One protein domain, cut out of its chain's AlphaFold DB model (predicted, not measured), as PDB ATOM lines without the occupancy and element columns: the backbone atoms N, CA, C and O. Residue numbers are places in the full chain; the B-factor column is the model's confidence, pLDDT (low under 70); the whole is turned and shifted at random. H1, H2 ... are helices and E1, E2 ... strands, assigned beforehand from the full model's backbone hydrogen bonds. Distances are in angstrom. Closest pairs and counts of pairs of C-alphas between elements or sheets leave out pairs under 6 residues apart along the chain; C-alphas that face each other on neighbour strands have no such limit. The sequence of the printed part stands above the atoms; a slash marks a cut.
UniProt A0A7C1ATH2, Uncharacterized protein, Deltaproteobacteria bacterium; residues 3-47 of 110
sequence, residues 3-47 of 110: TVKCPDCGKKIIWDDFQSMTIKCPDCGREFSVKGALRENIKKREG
ATOM      1  N   THR A   3     293.939 231.313 193.603       86.62
ATOM      2  CA  THR A   3     293.466 231.445 194.986       86.62
ATOM      3  C   THR A   3     292.018 230.989 195.102       86.62
ATOM      4  O   THR A   3     291.126 231.544 194.460       86.62
ATOM      5  N   VAL A   4     291.776 230.018 195.973       88.00
ATOM      6  CA  VAL A   4     290.461 229.438 196.234       88.00
ATOM      7  C   VAL A   4     290.038 229.795 197.654       88.00
ATOM      8  O   VAL A   4     290.800 229.611 198.598       88.00
ATOM      9  N   LYS A   5     288.829 230.332 197.829       86.75
ATOM     10  CA  LYS A   5     288.241 230.540 199.162       86.75
ATOM     11  C   LYS A   5     287.514 229.287 199.641       86.75
ATOM     12  O   LYS A   5     286.743 228.708 198.880       86.75
ATOM     13  N   CYS A   6     287.723 228.915 200.900       86.06
ATOM     14  CA  CYS A   6     286.938 227.883 201.564       86.06
ATOM     15  C   CYS A   6     285.484 228.362 201.776       86.06
ATOM     16  O   CYS A   6     285.299 229.498 202.225       86.06
ATOM     17  N   PRO A   7     284.465 227.534 201.475       81.00
ATOM     18  CA  PRO A   7     283.059 227.912 201.624       81.00
ATOM     19  C   PRO A   7     282.621 228.114 203.083       81.00
ATOM     20  O   PRO A   7     281.814 229.001 203.337       81.00
ATOM     21  N   ASP A   8     283.171 227.348 204.034       81.88
ATOM     22  CA  ASP A   8     282.762 227.404 205.445       81.88
ATOM     23  C   ASP A   8     283.517 228.480 206.242       81.88
ATOM     24  O   ASP A   8     282.904 229.301 206.917       81.88
ATOM     25  N   CYS A   9     284.853 228.513 206.158       85.50
ATOM     26  CA  CYS A   9     285.673 229.432 206.961       85.50
ATOM     27  C   CYS A   9     286.138 230.690 206.208       85.50
ATOM     28  O   CYS A   9     286.733 231.587 206.802       85.50
ATOM     29  N   GLY A  10     285.940 230.763 204.886       83.69
ATOM     30  CA  GLY A  10     286.358 231.904 204.062       83.69
ATOM     31  C   GLY A  10     287.870 232.033 203.824       83.69
ATOM     32  O   GLY A  10     288.297 232.955 203.120       83.69
ATOM     33  N   LYS A  11     288.690 231.118 204.363       86.75
ATOM     34  CA  LYS A  11     290.153 231.139 204.213       86.75
ATOM     35  C   LYS A  11     290.568 231.020 202.751       86.75
ATOM     36  O   LYS A  11     290.011 230.225 201.995       86.75
ATOM     37  N   LYS A  12     291.564 231.814 202.359       88.12
ATOM     38  CA  LYS A  12     292.171 231.785 201.025       88.12
ATOM     39  C   LYS A  12     293.274 230.729 201.002       88.12
ATOM     40  O   LYS A  12     294.220 230.823 201.776       88.12
ATOM     41  N   ILE A  13     293.148 229.758 200.112       87.81
ATOM     42  CA  ILE A  13     294.105 228.675 199.890       87.81
ATOM     43  C   ILE A  13     294.689 228.859 198.489       87.81
ATOM     44  O   ILE A  13     293.966 229.217 197.557       87.81
ATOM     45  N   ILE A  14     295.998 228.668 198.343       88.94
ATOM     46  CA  ILE A  14     296.680 228.731 197.049       88.94
ATOM     47  C   ILE A  14     296.700 227.320 196.473       88.94
ATOM     48  O   ILE A  14     297.243 226.414 197.094       88.94
ATOM     49  N   TRP A  15     296.090 227.156 195.306       90.50
ATOM     50  CA  TRP A  15     296.063 225.911 194.552       90.50
ATOM     51  C   TRP A  15     296.925 226.049 193.292       90.50
ATOM     52  O   TRP A  15     296.935 227.102 192.639       90.50
ATOM     53  N   ASP A  16     297.665 225.002 192.960       88.81
ATOM     54  CA  ASP A  16     298.465 224.883 191.742       88.81
ATOM     55  C   ASP A  16     297.960 223.710 190.890       88.81
ATOM     56  O   ASP A  16     297.206 222.868 191.368       88.81
ATOM     57  N   ASP A  17     298.372 223.659 189.625       85.88
ATOM     58  CA  ASP A  17     297.895 222.639 188.684       85.88
ATOM     59  C   ASP A  17     298.477 221.234 188.959       85.88
ATOM     60  O   ASP A  17     298.060 220.265 188.328       85.88
ATOM     61  N   PHE A  18     299.428 221.113 189.897       87.31
ATOM     62  CA  PHE A  18     300.040 219.846 190.313       87.31
ATOM     63  C   PHE A  18     299.292 219.196 191.485       87.31
ATOM     64  O   PHE A  18     299.449 218.001 191.740       87.31
ATOM     65  N   GLN A  19     298.471 219.966 192.200       84.19
ATOM     66  CA  GLN A  19     297.635 219.490 193.292       84.19
ATOM     67  C   GLN A  19     296.360 218.807 192.788       84.19
ATOM     68  O   GLN A  19     295.828 219.076 191.709       84.19
ATOM     69  N   SER A  20     295.800 217.940 193.631       87.44
ATOM     70  CA  SER A  20     294.511 217.303 193.379       87.44
ATOM     71  C   SER A  20     293.385 218.333 193.235       87.44
ATOM     72  O   SER A  20     293.357 219.368 193.899       87.44
ATOM     73  N   MET A  21     292.381 218.017 192.409       87.19
ATOM     74  CA  MET A  21     291.193 218.866 192.211       87.19
ATOM     75  C   MET A  21     290.271 218.940 193.447       87.19
ATOM     76  O   MET A  21     289.275 219.673 193.441       87.19
ATOM     77  N   THR A  22     290.592 218.165 194.481       90.06
ATOM     78  CA  THR A  22     289.971 218.156 195.805       90.06
ATOM     79  C   THR A  22     291.019 218.607 196.807       90.06
ATOM     80  O   THR A  22     292.118 218.051 196.831       90.06
ATOM     81  N   ILE A  23     290.684 219.609 197.617       88.81
ATOM     82  CA  ILE A  23     291.568 220.149 198.649       88.81
ATOM     83  C   ILE A  23     290.888 220.096 200.010       88.81
ATOM     84  O   ILE A  23     289.677 220.304 200.126       88.81
ATOM     85  N   LYS A  24     291.688 219.830 201.045       89.19
ATOM     86  CA  LYS A  24     291.254 219.851 202.437       89.19
ATOM     87  C   LYS A  24     291.641 221.174 203.081       89.19
ATOM     88  O   LYS A  24     292.795 221.592 203.043       89.19
ATOM     89  N   CYS A  25     290.660 221.839 203.670       88.50
ATOM     90  CA  CYS A  25     290.854 223.048 204.456       88.50
ATOM     91  C   CYS A  25     291.702 222.744 205.707       88.50
ATOM     92  O   CYS A  25     291.286 221.895 206.495       88.50
ATOM     93  N   PRO A  26     292.830 223.438 205.946       85.56
ATOM     94  CA  PRO A  26     293.680 223.168 207.109       85.56
ATOM     95  C   PRO A  26     293.027 223.562 208.443       85.56
ATOM     96  O   PRO A  26     293.279 222.912 209.447       85.56
ATOM     97  N   ASP A  27     292.160 224.579 208.455       84.25
ATOM     98  CA  ASP A  27     291.556 225.081 209.704       84.25
ATOM     99  C   ASP A  27     290.243 224.375 210.039       84.25
ATOM    100  O   ASP A  27     289.916 224.148 211.196       84.25
ATOM    101  N   CYS A  28     289.465 224.052 209.009       87.12
ATOM    102  CA  CYS A  28     288.111 223.539 209.152       87.12
ATOM    103  C   CYS A  28     287.988 222.052 208.812       87.12
ATOM    104  O   CYS A  28     286.919 221.474 208.969       87.12
ATOM    105  N   GLY A  29     289.050 221.430 208.287       85.38
ATOM    106  CA  GLY A  29     289.072 220.016 207.909       85.38
ATOM    107  C   GLY A  29     288.141 219.640 206.750       85.38
ATOM    108  O   GLY A  29     288.143 218.486 206.329       85.38
ATOM    109  N   ARG A  30     287.360 220.586 206.215       85.06
ATOM    110  CA  ARG A  30     286.415 220.371 205.116       85.06
ATOM    111  C   ARG A  30     287.158 220.024 203.832       85.06
ATOM    112  O   ARG A  30     288.029 220.779 203.397       85.06
ATOM    113  N   GLU A  31     286.761 218.932 203.197       88.38
ATOM    114  CA  GLU A  31     287.184 218.592 201.841       88.38
ATOM    115  C   GLU A  31     286.205 219.179 200.827       88.38
ATOM    116  O   GLU A  31     284.987 219.064 200.974       88.38
ATOM    117  N   PHE A  32     286.733 219.853 199.807       87.06
ATOM    118  CA  PHE A  32     285.916 220.455 198.762       87.06
ATOM    119  C   PHE A  32     286.627 220.460 197.409       87.06
ATOM    120  O   PHE A  32     287.856 220.444 197.312       87.06
ATOM    121  N   SER A  33     285.833 220.490 196.337       90.62
ATOM    122  CA  SER A  33     286.359 220.562 194.976       90.62
ATOM    123  C   SER A  33     286.766 221.988 194.615       90.62
ATOM    124  O   SER A  33     285.971 222.928 194.720       90.62
ATOM    125  N   VAL A  34     287.973 222.126 194.070       88.50
ATOM    126  CA  VAL A  34     288.513 223.379 193.530       88.50
ATOM    127  C   VAL A  34     287.613 223.938 192.430       88.50
ATOM    128  O   VAL A  34     287.363 225.142 192.400       88.50
ATOM    129  N   LYS A  35     287.040 223.082 191.569       87.44
ATOM    130  CA  LYS A  35     286.105 223.511 190.508       87.44
ATOM    131  C   LYS A  35     284.860 224.180 191.089       87.44
ATOM    132  O   LYS A  35     284.431 225.220 190.589       87.44
ATOM    133  N   GLY A  36     284.280 223.582 192.129       87.06
ATOM    134  CA  GLY A  36     283.087 224.104 192.796       87.06
ATOM    135  C   GLY A  36     283.367 225.441 193.475       87.06
ATOM    136  O   GLY A  36     282.677 226.425 193.213       87.06
ATOM    137  N   ALA A  37     284.446 225.501 194.254       84.88
ATOM    138  CA  ALA A  37     284.851 226.724 194.933       84.88
ATOM    139  C   ALA A  37     285.235 227.842 193.948       84.88
ATOM    140  O   ALA A  37     284.932 229.008 194.189       84.88
ATOM    141  N   LEU A  38     285.843 227.520 192.800       85.94
ATOM    142  CA  LEU A  38     286.128 228.503 191.753       85.94
ATOM    143  C   LEU A  38     284.843 229.045 191.115       85.94
ATOM    144  O   LEU A  38     284.715 230.258 190.966       85.94
ATOM    145  N   ARG A  39     283.870 228.181 190.794       85.44
ATOM    146  CA  ARG A  39     282.549 228.614 190.299       85.44
ATOM    147  C   ARG A  39     281.847 229.528 191.295       85.44
ATOM    148  O   ARG A  39     281.280 230.540 190.894       85.44
ATOM    149  N   GLU A  40     281.909 229.211 192.582       81.75
ATOM    150  CA  GLU A  40     281.332 230.056 193.626       81.75
ATOM    151  C   GLU A  40     282.077 231.391 193.760       81.75
ATOM    152  O   GLU A  40     281.444 232.441 193.856       81.75
ATOM    153  N   ASN A  41     283.413 231.382 193.693       80.00
ATOM    154  CA  ASN A  41     284.219 232.604 193.680       80.00
ATOM    155  C   ASN A  41     283.877 233.491 192.480       80.00
ATOM    156  O   ASN A  41     283.749 234.703 192.650       80.00
ATOM    157  N   ILE A  42     283.683 232.906 191.294       77.75
ATOM    158  CA  ILE A  42     283.219 233.615 190.097       77.75
ATOM    159  C   ILE A  42     281.819 234.181 190.341       77.75
ATOM    160  O   ILE A  42     281.632 235.379 190.183       77.75
ATOM    161  N   LYS A  43     280.874 233.374 190.834       79.25
ATOM    162  CA  LYS A  43     279.499 233.803 191.137       79.25
ATOM    163  C   LYS A  43     279.442 234.941 192.161       79.25
ATOM    164  O   LYS A  43     278.642 235.858 192.005       79.25
ATOM    165  N   LYS A  44     280.292 234.904 193.196       71.19
ATOM    166  CA  LYS A  44     280.442 235.973 194.197       71.19
ATOM    167  C   LYS A  44     281.099 237.217 193.600       71.19
ATOM    168  O   LYS A  44     280.617 238.316 193.842       71.19
ATOM    169  N   ARG A  45     282.160 237.062 192.798       64.69
ATOM    170  CA  ARG A  45     282.805 238.168 192.059       64.69
ATOM    171  C   ARG A  45     281.829 238.842 191.096       64.69
ATOM    172  O   ARG A  45     281.870 240.053 190.919       64.69
ATOM    173  N   GLU A  46     280.971 238.048 190.478       65.00
ATOM    174  CA  GLU A  46     279.919 238.483 189.564       65.00
ATOM    175  C   GLU A  46     278.635 238.882 190.294       65.00
ATOM    176  O   GLU A  46     277.707 239.340 189.633       65.00
ATOM    177  N   GLY A  47     278.602 238.745 191.629       56.47
ATOM    178  CA  GLY A  47     277.590 239.288 192.532       56.47
ATOM    179  C   GLY A  47     276.183 239.249 191.953       56.47
ATOM    180  O   GLY A  47     275.577 240.300 191.813       56.47
TER     181      GLY A  47
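AT A GLANCE: This is residues 3 to 47 of the 110 residues of an uncharacterized protein of Deltaproteobacteria bacterium (UniProt A0A7C1ATH2). Two small strand hairpins, E1 with E2 and E3 with E4, stand near one another without joining into one sheet, and helix H1 leads straight off the end of the second hairpin and passes by E1 of the first; the end of the printed part, residues 42 to 47, of which 42 to 45 belong to H1, sticks out. The printed part has 45 residues, with four named strands and then one named helix in the order E1 E2 E3 E4 H1. Each hairpin is an antiparallel sheet of two strands, and the class is mixed, helices and strands. The whole is compact, with a radius of gyration of the C-alphas of 10.0 A and spans of 27 by 22 by 14 A.

HOW THE PARTS SIT: Start at E1, residues 3 to 5, and E2, residues 12 to 15, an antiparallel hairpin at 135 degrees; look for N 4 and O 13, 2.8 A apart and within hydrogen-bond range. Next come E3, residues 22 to 24, and E4, residues 31 to 33, an antiparallel hairpin at 150 degrees, with N 23 and O 32 within hydrogen-bond range at 3.0 A. E2 and E3 are only just apart, their closest C-alphas being 8.4 A from each other. In H1, residues 34 to 45, every O i to N i+4 pair is within hydrogen-bond range. Its closest C-alphas to E1 are those of Leu 38 and Val 4, 6.3 A apart. E2 and H1 are only just apart, at 8.0 A.

IN THESE COORDINATES: Find C-alpha 3 at (293.466, 231.445, 194.986), where E1 begins. E2 runs 9.6 A from Lys 12 to Trp 15. H1 begins at C-alpha 34, (288.513, 223.379, 193.530), and runs 15.9 A to C-alpha 45, (282.805, 238.168, 192.059).

THE WHOLE: The C-alphas of Phe 18 and Gly 47 are the two farthest apart, at 29.8 A. The printed part has no cut, and no link is long. Mean pLDDT of the printed part is 84.2; residues 45 to 47 are under 70.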